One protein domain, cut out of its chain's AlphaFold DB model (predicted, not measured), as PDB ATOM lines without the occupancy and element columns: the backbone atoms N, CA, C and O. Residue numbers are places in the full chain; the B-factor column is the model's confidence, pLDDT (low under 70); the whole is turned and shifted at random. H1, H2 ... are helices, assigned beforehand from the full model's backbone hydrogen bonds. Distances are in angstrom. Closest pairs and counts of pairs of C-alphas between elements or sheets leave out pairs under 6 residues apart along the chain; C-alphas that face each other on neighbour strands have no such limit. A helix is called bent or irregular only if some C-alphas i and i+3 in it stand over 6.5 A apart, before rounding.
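This is residues 13 to 86 of the 124 residues of the protein "Hypothetical protein" of Notodromas monacha (UniProt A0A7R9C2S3). The longest helix, H1, and H3 run side by side in opposite directions as the floor of an open U, and H2 and H4 turn off at its two ends as arms, both away to the same side and far from each other. Residues 69 to 76 of H4 and residues 78 to 84 stick out. The printed part has 74 residues, with four named helices in the order H1, H2, H3, H4 and no named strand, and its class is all helix. It is loose, with a radius of gyration of the C-alphas of 15.7 A, and flat, spanning 41 by 33 by 17 A.

H1, residues 13 to 30, is 26.5 A long and begins at C-alpha 13 (-6.467, -31.626, 18.590). H3, residues 52 to 62, measures 15.6 A. H2, residues 33 to 46, measures 19.7 A. H4, residues 65 to 79, measures 20.9 A and ends at C-alpha 79 (-27.051, -39.892, 6.665). H4 is irregular, but only just: C-alphas 74 and 77 are 7.0 A apart, and its line is a rough one.

H1 touches H3 with residues 19 to 26 alone, the closest C-alphas being those of Val 23 and Ile 57, 6.0 A apart. They run opposite ways at a shallow tilt of 11 degrees. H1 and H2 touch only at the corner by their link, about perpendicular at 82 degrees; their closest C-alphas, of Glu 30 and Leu 36, are 5.1 A apart. H4 is close to H1 but not clearly touching, with the C-alphas of Phe 15 and Glu 65 closest at 6.9 A, about perpendicular at 77 degrees. H2 and H3 are only just apart, at 8.3 A; H4 is apart from H2 and H3. In H2 and H3 every O i to N i+4 pair is within hydrogen-bond range; H1 has 12 of 14 and H4 8 of 11.

The C-alphas of Ile 33 and Ala 83, the two farthest apart, are 43.4 A from each other. The printed part has no cut, and its three links are tight. The mean pLDDT of the printed part is 92.0, and no printed residue is under 70.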
ATOM      1  N   GLU A  13      -7.500 -30.753  19.156       95.19
ATOM      2  CA  GLU A  13      -6.467 -31.626  18.590       95.19
ATOM      3  C   GLU A  13      -7.015 -32.504  17.457       95.19
ATOM      4  O   GLU A  13      -6.341 -32.725  16.445       95.19
ATOM      5  N   LEU A  14      -8.250 -33.001  17.594       93.25
ATOM      6  CA  LEU A  14      -8.900 -33.782  16.543       93.25
ATOM      7  C   LEU A  14      -9.232 -32.900  15.334       93.25
ATOM      8  O   LEU A  14      -9.107 -33.346  14.195       93.25
ATOM      9  N   PHE A  15      -9.603 -31.641  15.565       94.75
ATOM     10  CA  PHE A  15      -9.824 -30.669  14.503       94.75
ATOM     11  C   PHE A  15      -8.543 -30.366  13.712       94.75
ATOM     12  O   PHE A  15      -8.523 -30.496  12.484       94.75
ATOM     13  N   GLU A  16      -7.458 -30.012  14.402       95.88
ATOM     14  CA  GLU A  16      -6.177 -29.683  13.765       95.88
ATOM     15  C   GLU A  16      -5.543 -30.891  13.060       95.88
ATOM     16  O   GLU A  16      -5.027 -30.769  11.940       95.88
ATOM     17  N   SER A  17      -5.634 -32.083  13.658       96.56
ATOM     18  CA  SER A  17      -5.162 -33.313  13.013       96.56
ATOM     19  C   SER A  17      -5.999 -33.666  11.784       96.56
ATOM     20  O   SER A  17      -5.422 -33.962  10.741       96.56
ATOM     21  N   ALA A  18      -7.330 -33.542  11.839       95.25
ATOM     22  CA  ALA A  18      -8.191 -33.784  10.684       95.25
ATOM     23  C   ALA A  18      -7.876 -32.840   9.511       95.25
ATOM     24  O   ALA A  18      -7.796 -33.299   8.367       95.25
ATOM     25  N   LYS A  19      -7.636 -31.543   9.772       96.31
ATOM     26  CA  LYS A  19      -7.185 -30.596   8.735       96.31
ATOM     27  C   LYS A  19      -5.859 -31.036   8.121       96.31
ATOM     28  O   LYS A  19      -5.751 -31.132   6.898       96.31
ATOM     29  N   SER A  20      -4.881 -31.356   8.964       96.94
ATOM     30  CA  SER A  20      -3.546 -31.781   8.532       96.94
ATOM     31  C   SER A  20      -3.598 -33.055   7.684       96.94
ATOM     32  O   SER A  20      -3.009 -33.100   6.606       96.94
ATOM     33  N   SER A  21      -4.358 -34.066   8.117       97.19
ATOM     34  CA  SER A  21      -4.547 -35.321   7.380       97.19
ATOM     35  C   SER A  21      -5.228 -35.105   6.029       97.19
ATOM     36  O   SER A  21      -4.829 -35.711   5.035       97.19
ATOM     37  N   LEU A  22      -6.230 -34.223   5.963       96.62
ATOM     38  CA  LEU A  22      -6.906 -33.912   4.705       96.62
ATOM     39  C   LEU A  22      -5.974 -33.193   3.721       96.62
ATOM     40  O   LEU A  22      -5.944 -33.546   2.543       96.62
ATOM     41  N   VAL A  23      -5.200 -32.212   4.195       96.06
ATOM     42  CA  VAL A  23      -4.208 -31.502   3.371       96.06
ATOM     43  C   VAL A  23      -3.127 -32.461   2.876       96.06
ATOM     44  O   VAL A  23      -2.801 -32.444   1.691       96.06
ATOM     45  N   PHE A  24      -2.622 -33.338   3.744       95.69
ATOM     46  CA  PHE A  24      -1.642 -34.357   3.374       95.69
ATOM     47  C   PHE A  24      -2.155 -35.252   2.238       95.69
ATOM     48  O   PHE A  24      -1.500 -35.365   1.204       95.69
ATOM     49  N   GLY A  25      -3.376 -35.783   2.358       94.31
ATOM     50  CA  GLY A  25      -3.978 -36.615   1.312       94.31
ATOM     51  C   GLY A  25      -4.284 -35.875   0.001       94.31
ATOM     52  O   GLY A  25      -4.453 -36.514  -1.037       94.31
ATOM     53  N   LEU A  26      -4.377 -34.539   0.012       93.12
ATOM     54  CA  LEU A  26      -4.453 -33.737  -1.216       93.12
ATOM     55  C   LEU A  26      -3.079 -33.596  -1.879       93.12
ATOM     56  O   LEU A  26      -2.995 -33.716  -3.097       93.12
ATOM     57  N   ILE A  27      -2.022 -33.386  -1.095       91.62
ATOM     58  CA  ILE A  27      -0.647 -33.256  -1.600       91.62
ATOM     59  C   ILE A  27      -0.142 -34.591  -2.160       91.62
ATOM     60  O   ILE A  27       0.452 -34.621  -3.235       91.62
ATOM     61  N   GLU A  28      -0.426 -35.710  -1.488       92.69
ATOM     62  CA  GLU A  28      -0.021 -37.042  -1.961       92.69
ATOM     63  C   GLU A  28      -0.594 -37.398  -3.339       92.69
ATOM     64  O   GLU A  28       0.007 -38.179  -4.075       92.69
ATOM     65  N   LYS A  29      -1.726 -36.806  -3.737       88.50
ATOM     66  CA  LYS A  29      -2.320 -37.011  -5.069       88.50
ATOM     67  C   LYS A  29      -1.569 -36.312  -6.200       88.50
ATOM     68  O   LYS A  29      -1.959 -36.478  -7.351       88.50
ATOM     69  N   GLU A  30      -0.541 -35.529  -5.886       88.69
ATOM     70  CA  GLU A  30       0.287 -34.783  -6.840       88.69
ATOM     71  C   GLU A  30       1.792 -35.028  -6.584       88.69
ATOM     72  O   GLU A  30       2.637 -34.235  -6.991       88.69
ATOM     73  N   GLN A  31       2.144 -36.128  -5.901       91.50
ATOM     74  CA  GLN A  31       3.519 -36.412  -5.461       91.50
ATOM     75  C   GLN A  31       4.494 -36.746  -6.602       91.50
ATOM     76  O   GLN A  31       5.699 -36.530  -6.468       91.50
ATOM     77  N   SER A  32       3.994 -37.272  -7.725       93.50
ATOM     78  CA  SER A  32       4.800 -37.614  -8.897       93.50
ATOM     79  C   SER A  32       4.324 -36.897 -10.161       93.50
ATOM     80  O   SER A  32       3.190 -36.429 -10.259       93.50
ATOM     81  N   ILE A  33       5.183 -36.859 -11.184       92.31
ATOM     82  CA  ILE A  33       4.827 -36.313 -12.505       92.31
ATOM     83  C   ILE A  33       3.654 -37.092 -13.118       92.31
ATOM     84  O   ILE A  33       2.771 -36.490 -13.724       92.31
ATOM     85  N   SER A  34       3.623 -38.418 -12.940       93.44
ATOM     86  CA  SER A  34       2.516 -39.260 -13.413       93.44
ATOM     87  C   SER A  34       1.198 -38.853 -12.755       93.44
ATOM     88  O   SER A  34       0.185 -38.673 -13.432       93.44
ATOM     89  N   ASP A  35       1.225 -38.619 -11.440       92.06
ATOM     90  CA  ASP A  35       0.049 -38.174 -10.694       92.06
ATOM     91  C   ASP A  35      -0.421 -36.797 -11.161       92.06
ATOM     92  O   ASP A  35      -1.611 -36.607 -11.400       92.06
ATOM     93  N   LEU A  36       0.511 -35.867 -11.389       88.94
ATOM     94  CA  LEU A  36       0.199 -34.534 -11.902       88.94
ATOM     95  C   LEU A  36      -0.476 -34.594 -13.282       88.94
ATOM     96  O   LEU A  36      -1.468 -33.903 -13.514       88.94
ATOM     97  N   VAL A  37       0.022 -35.437 -14.194       92.19
ATOM     98  CA  VAL A  37      -0.583 -35.628 -15.523       92.19
ATOM     99  C   VAL A  37      -1.987 -36.229 -15.400       92.19
ATOM    100  O   VAL A  37      -2.922 -35.733 -16.032       92.19
ATOM    101  N   ASN A  38      -2.166 -37.237 -14.541       91.62
ATOM    102  CA  ASN A  38      -3.478 -37.823 -14.265       91.62
ATOM    103  C   ASN A  38      -4.452 -36.786 -13.681       91.62
ATOM    104  O   ASN A  38      -5.598 -36.697 -14.126       91.62
ATOM    105  N   GLN A  39      -4.009 -35.960 -12.729       89.31
ATOM    106  CA  GLN A  39      -4.831 -34.885 -12.170       89.31
ATOM    107  C   GLN A  39      -5.155 -33.799 -13.198       89.31
ATOM    108  O   GLN A  39      -6.278 -33.297 -13.192       89.31
ATOM    109  N   ALA A  40      -4.239 -33.448 -14.106       89.19
ATOM    110  CA  ALA A  40      -4.502 -32.484 -15.176       89.19
ATOM    111  C   ALA A  40      -5.575 -32.995 -16.155       89.19
ATOM    112  O   ALA A  40      -6.505 -32.260 -16.512       89.19
ATOM    113  N   ALA A  41      -5.498 -34.274 -16.535       91.81
ATOM    114  CA  ALA A  41      -6.516 -34.921 -17.354       91.81
ATOM    115  C   ALA A  41      -7.878 -34.936 -16.638       91.81
ATOM    116  O   ALA A  41      -8.872 -34.449 -17.179       91.81
ATOM    117  N   LEU A  42      -7.926 -35.413 -15.389       91.44
ATOM    118  CA  LEU A  42      -9.153 -35.448 -14.586       91.44
ATOM    119  C   LEU A  42      -9.744 -34.055 -14.353       91.44
ATOM    120  O   LEU A  42     -10.963 -33.897 -14.394       91.44
ATOM    121  N   SER A  43      -8.901 -33.047 -14.122       90.06
ATOM    122  CA  SER A  43      -9.332 -31.657 -13.944       90.06
ATOM    123  C   SER A  43     -10.025 -31.126 -15.194       90.06
ATOM    124  O   SER A  43     -11.075 -30.493 -15.090       90.06
ATOM    125  N   SER A  44      -9.499 -31.473 -16.373       90.19
ATOM    126  CA  SER A  44     -10.101 -31.116 -17.661       90.19
ATOM    127  C   SER A  44     -11.471 -31.776 -17.841       90.19
ATOM    128  O   SER A  44     -12.437 -31.094 -18.176       90.19
ATOM    129  N   PHE A  45     -11.597 -33.072 -17.533       93.50
ATOM    130  CA  PHE A  45     -12.883 -33.782 -17.589       93.50
ATOM    131  C   PHE A  45     -13.915 -33.257 -16.584       93.50
ATOM    132  O   PHE A  45     -15.106 -33.232 -16.876       93.50
ATOM    133  N   ARG A  46     -13.470 -32.842 -15.394       93.25
ATOM    134  CA  ARG A  46     -14.336 -32.295 -14.338       93.25
ATOM    135  C   ARG A  46     -14.656 -30.810 -14.528       93.25
ATOM    136  O   ARG A  46     -15.464 -30.280 -13.770       93.25
ATOM    137  N   GLY A  47     -14.019 -30.134 -15.487       93.44
ATOM    138  CA  GLY A  47     -14.184 -28.698 -15.714       93.44
ATOM    139  C   GLY A  47     -13.686 -27.828 -14.554       93.44
ATOM    140  O   GLY A  47     -14.254 -26.768 -14.300       93.44
ATOM    141  N   VAL A  48     -12.658 -28.273 -13.821       92.38
ATOM    142  CA  VAL A  48     -12.076 -27.526 -12.691       92.38
ATOM    143  C   VAL A  48     -10.723 -26.915 -13.071       92.38
ATOM    144  O   VAL A  48      -9.996 -27.488 -13.884       92.38
ATOM    145  N   PRO A  49     -10.352 -25.748 -12.509       91.12
ATOM    146  CA  PRO A  49      -9.081 -25.106 -12.827       91.12
ATOM    147  C   PRO A  49      -7.894 -25.913 -12.290       91.12
ATOM    148  O   PRO A  49      -7.993 -26.562 -11.254       91.12
ATOM    149  N   VAL A  50      -6.724 -25.775 -12.921       83.62
ATOM    150  CA  VAL A  50      -5.469 -26.406 -12.453       83.62
ATOM    151  C   VAL A  50      -5.115 -25.985 -11.019       83.62
ATOM    152  O   VAL A  50      -4.539 -26.752 -10.259       83.62
ATOM    153  N   SER A  51      -5.510 -24.778 -10.603       88.94
ATOM    154  CA  SER A  51      -5.295 -24.286  -9.239       88.94
ATOM    155  C   SER A  51      -6.261 -24.869  -8.200       88.94
ATOM    156  O   SER A  51      -6.196 -24.465  -7.040       88.94
ATOM    157  N   TYR A  52      -7.175 -25.765  -8.590       90.88
ATOM    158  CA  TYR A  52      -8.249 -26.269  -7.735       90.88
ATOM    159  C   TYR A  52      -7.724 -26.846  -6.417       90.88
ATOM    160  O   TYR A  52      -8.180 -26.419  -5.355       90.88
ATOM    161  N   THR A  53      -6.727 -27.735  -6.464       90.44
ATOM    162  CA  THR A  53      -6.132 -28.348  -5.264       90.44
ATOM    163  C   THR A  53      -5.552 -27.286  -4.330       90.44
ATOM    164  O   THR A  53      -5.849 -27.276  -3.136       90.44
ATOM    165  N   LYS A  54      -4.806 -26.314  -4.873       91.56
ATOM    166  CA  LYS A  54      -4.233 -25.205  -4.096       91.56
ATOM    167  C   LYS A  54      -5.315 -24.351  -3.429       91.56
ATOM    168  O   LYS A  54      -5.202 -24.026  -2.250       91.56
ATOM    169  N   THR A  55      -6.373 -24.003  -4.162       94.50
ATOM    170  CA  THR A  55      -7.520 -23.265  -3.612       94.50
ATOM    171  C   THR A  55      -8.244 -24.074  -2.535       94.50
ATOM    172  O   THR A  55      -8.705 -23.505  -1.549       94.50
ATOM    173  N   MET A  56      -8.341 -25.393  -2.697       94.62
ATOM    174  CA  MET A  56      -8.958 -26.279  -1.715       94.62
ATOM    175  C   MET A  56      -8.145 -26.337  -0.415       94.62
ATOM    176  O   MET A  56      -8.734 -26.199   0.653       94.62
ATOM    177  N   ILE A  57      -6.814 -26.448  -0.495       95.75
ATOM    178  CA  ILE A  57      -5.917 -26.417   0.675       95.75
ATOM    179  C   ILE A  57      -6.053 -25.093   1.442       95.75
ATOM    180  O   ILE A  57      -6.232 -25.111   2.658       95.75
ATOM    181  N   ASP A  58      -6.036 -23.951   0.746       96.56
ATOM    182  CA  ASP A  58      -6.204 -22.630   1.377       96.56
ATOM    183  C   ASP A  58      -7.554 -22.503   2.103       96.56
ATOM    184  O   ASP A  58      -7.627 -21.975   3.211       96.56
ATOM    185  N   ARG A  59      -8.628 -23.039   1.511       96.88
ATOM    186  CA  ARG A  59      -9.951 -23.056   2.146       96.88
ATOM    187  C   ARG A  59      -9.989 -23.956   3.374       96.88
ATOM    188  O   ARG A  59     -10.522 -23.528   4.387       96.88
ATOM    189  N   ILE A  60      -9.417 -25.160   3.301       96.50
ATOM    190  CA  ILE A  60      -9.362 -26.093   4.438       96.50
ATOM    191  C   ILE A  60      -8.645 -25.450   5.622       96.50
ATOM    192  O   ILE A  60      -9.124 -25.558   6.748       96.50
ATOM    193  N   TRP A  61      -7.542 -24.734   5.380       95.12
ATOM    194  CA  TRP A  61      -6.803 -24.097   6.467       95.12
ATOM    195  C   TRP A  61      -7.543 -22.953   7.158       95.12
ATOM    196  O   TRP A  61      -7.248 -22.661   8.314       95.12
ATOM    197  N   LYS A  62      -8.499 -22.326   6.470       96.81
ATOM    198  CA  LYS A  62      -9.290 -21.203   6.990       96.81
ATOM    199  C   LYS A  62     -10.562 -21.621   7.719       96.81
ATOM    200  O   LYS A  62     -11.150 -20.774   8.381       96.81
ATOM    201  N   VAL A  63     -10.993 -22.877   7.582       96.69
ATOM    202  CA  VAL A  63     -12.179 -23.388   8.283       96.69
ATOM    203  C   VAL A  63     -11.970 -23.267   9.789       96.69
ATOM    204  O   VAL A  63     -10.882 -23.574  10.283       96.69
ATOM    205  N   THR A  64     -13.018 -22.863  10.509       95.44
ATOM    206  CA  THR A  64     -13.037 -22.860  11.980       95.44
ATOM    207  C   THR A  64     -13.765 -24.079  12.551       95.44
ATOM    208  O   THR A  64     -14.520 -24.773  11.859       95.44
ATOM    209  N   GLU A  65     -13.556 -24.347  13.840       93.50
ATOM    210  CA  GLU A  65     -14.263 -25.416  14.552       93.50
ATOM    211  C   GLU A  65     -15.776 -25.199  14.536       93.50
ATOM    212  O   GLU A  65     -16.541 -26.135  14.309       93.50
ATOM    213  N   GLU A  66     -16.230 -23.960  14.718       92.00
ATOM    214  CA  GLU A  66     -17.649 -23.619  14.739       92.00
ATOM    215  C   GLU A  66     -18.310 -23.890  13.387       92.00
ATOM    216  O   GLU A  66     -19.409 -24.455  13.340       92.00
ATOM    217  N   GLU A  67     -17.640 -23.526  12.290       93.56
ATOM    218  CA  GLU A  67     -18.106 -23.782  10.926       93.56
ATOM    219  C   GLU A  67     -18.181 -25.283  10.634       93.56
ATOM    220  O   GLU A  67     -19.179 -25.770  10.088       93.56
ATOM    221  N   MET A  68     -17.158 -26.036  11.045       91.81
ATOM    222  CA  MET A  68     -17.122 -27.489  10.904       91.81
ATOM    223  C   MET A  68     -18.260 -28.143  11.693       91.81
ATOM    224  O   MET A  68     -19.022 -28.945  11.145       91.81
ATOM    225  N   MET A  69     -18.456 -27.726  12.941       89.94
ATOM    226  CA  MET A  69     -19.527 -28.207  13.807       89.94
ATOM    227  C   MET A  69     -20.918 -27.855  13.267       89.94
ATOM    228  O   MET A  69     -21.837 -28.679  13.313       89.94
ATOM    229  N   ALA A  70     -21.095 -26.652  12.718       90.75
ATOM    230  CA  ALA A  70     -22.338 -26.243  12.071       90.75
ATOM    231  C   ALA A  70     -22.632 -27.087  10.821       90.75
ATOM    232  O   ALA A  70     -23.764 -27.546  10.639       90.75
ATOM    233  N   SER A  71     -21.614 -27.350   9.997       90.69
ATOM    234  CA  SER A  71     -21.713 -28.240   8.836       90.69
ATOM    235  C   SER A  71     -22.077 -29.671   9.251       90.69
ATOM    236  O   SER A  71     -23.016 -30.259   8.705       90.69
ATOM    237  N   GLY A  72     -21.421 -30.202  10.288       88.31
ATOM    238  CA  GLY A  72     -21.720 -31.511  10.865       88.31
ATOM    239  C   GLY A  72     -23.180 -31.625  11.301       88.31
ATOM    240  O   GLY A  72     -23.890 -32.522  10.847       88.31
ATOM    241  N   ARG A  73     -23.682 -30.661  12.086       87.94
ATOM    242  CA  ARG A  73     -25.096 -30.618  12.512       87.94
ATOM    243  C   ARG A  73     -26.075 -30.550  11.339       87.94
ATOM    244  O   ARG A  73     -27.159 -31.122  11.415       87.94
ATOM    245  N   LYS A  74     -25.703 -29.873  10.252       89.12
ATOM    246  CA  LYS A  74     -26.539 -29.741   9.053       89.12
ATOM    247  C   LYS A  74     -26.609 -31.036   8.240       89.12
ATOM    248  O   LYS A  74     -27.684 -31.396   7.761       89.12
ATOM    249  N   HIS A  75     -25.480 -31.714   8.052       88.94
ATOM    250  CA  HIS A  75     -25.363 -32.801   7.078       88.94
ATOM    251  C   HIS A  75     -25.418 -34.204   7.699       88.94
ATOM    252  O   HIS A  75     -26.015 -35.100   7.100       88.94
ATOM    253  N   MET A  76     -24.884 -34.404   8.909       87.88
ATOM    254  CA  MET A  76     -24.831 -35.725   9.553       87.88
ATOM    255  C   MET A  76     -26.207 -36.367   9.782       87.88
ATOM    256  O   MET A  76     -26.353 -37.551   9.476       87.88
ATOM    257  N   PRO A  77     -27.255 -35.645  10.238       87.19
ATOM    258  CA  PRO A  77     -28.559 -36.271  10.466       87.19
ATOM    259  C   PRO A  77     -29.181 -36.870   9.197       87.19
ATOM    260  O   PRO A  77     -29.922 -37.851   9.271       87.19
ATOM    261  N   ALA A  78     -28.873 -36.312   8.020       88.88
ATOM    262  CA  ALA A  78     -29.386 -36.818   6.749       88.88
ATOM    263  C   ALA A  78     -28.847 -38.217   6.413       88.88
ATOM    264  O   ALA A  78     -29.559 -38.996   5.782       88.88
ATOM    265  N   LEU A  79     -27.644 -38.570   6.883       86.56
ATOM    266  CA  LEU A  79     -27.051 -39.892   6.665       86.56
ATOM    267  C   LEU A  79     -27.864 -41.007   7.334       86.56
ATOM    268  O   LEU A  79     -27.964 -42.106   6.791       86.56
ATOM    269  N   PHE A  80     -28.520 -40.709   8.455       84.38
ATOM    270  CA  PHE A  80     -29.349 -41.664   9.192       84.38
ATOM    271  C   PHE A  80     -30.821 -41.646   8.770       84.38
ATOM    272  O   PHE A  80     -31.601 -42.451   9.268       84.38
ATOM    273  N   ASN A  81     -31.217 -40.771   7.841       86.31
ATOM    274  CA  ASN A  81     -32.585 -40.706   7.339       86.31
ATOM    275  C   ASN A  81     -32.753 -41.599   6.090       86.31
ATOM    276  O   ASN A  81     -32.186 -41.270   5.045       86.31
ATOM    277  N   PRO A  82     -33.575 -42.670   6.144       86.12
ATOM    278  CA  PRO A  82     -33.817 -43.557   5.002       86.12
ATOM    279  C   PRO A  82     -34.319 -42.870   3.736       86.12
ATOM    280  O   PRO A  82     -34.008 -43.319   2.641       86.12
ATOM    281  N   ALA A  83     -35.034 -41.753   3.874       87.50
ATOM    282  CA  ALA A  83     -35.539 -40.988   2.741       87.50
ATOM    283  C   ALA A  83     -34.487 -40.059   2.105       87.50
ATOM    284  O   ALA A  83     -34.720 -39.539   1.017       87.50
ATOM    285  N   LYS A  84     -33.357 -39.795   2.780       89.50
ATOM    286  CA  LYS A  84     -32.353 -38.805   2.340       89.50
ATOM    287  C   LYS A  84     -30.968 -39.382   2.064       89.50
ATOM    288  O   LYS A  84     -30.114 -38.653   1.567       89.50
ATOM    289  N   SER A  85     -30.725 -40.656   2.352       90.62
ATOM    290  CA  SER A  85     -29.446 -41.291   2.037       90.62
ATOM    291  C   SER A  85     -29.619 -42.725   1.552       90.62
ATOM    292  O   SER A  85     -30.584 -43.410   1.894       90.62
ATOM    293  N   ARG A  86     -28.655 -43.177   0.749       89.19
ATOM    294  CA  ARG A  86     -28.550 -44.555   0.263       89.19
ATOM    295  C   ARG A  86     -27.489 -45.285   1.083       89.19
ATOM    296  O   ARG A  86     -26.472 -44.693   1.434       89.19
TER     297      ARG A  86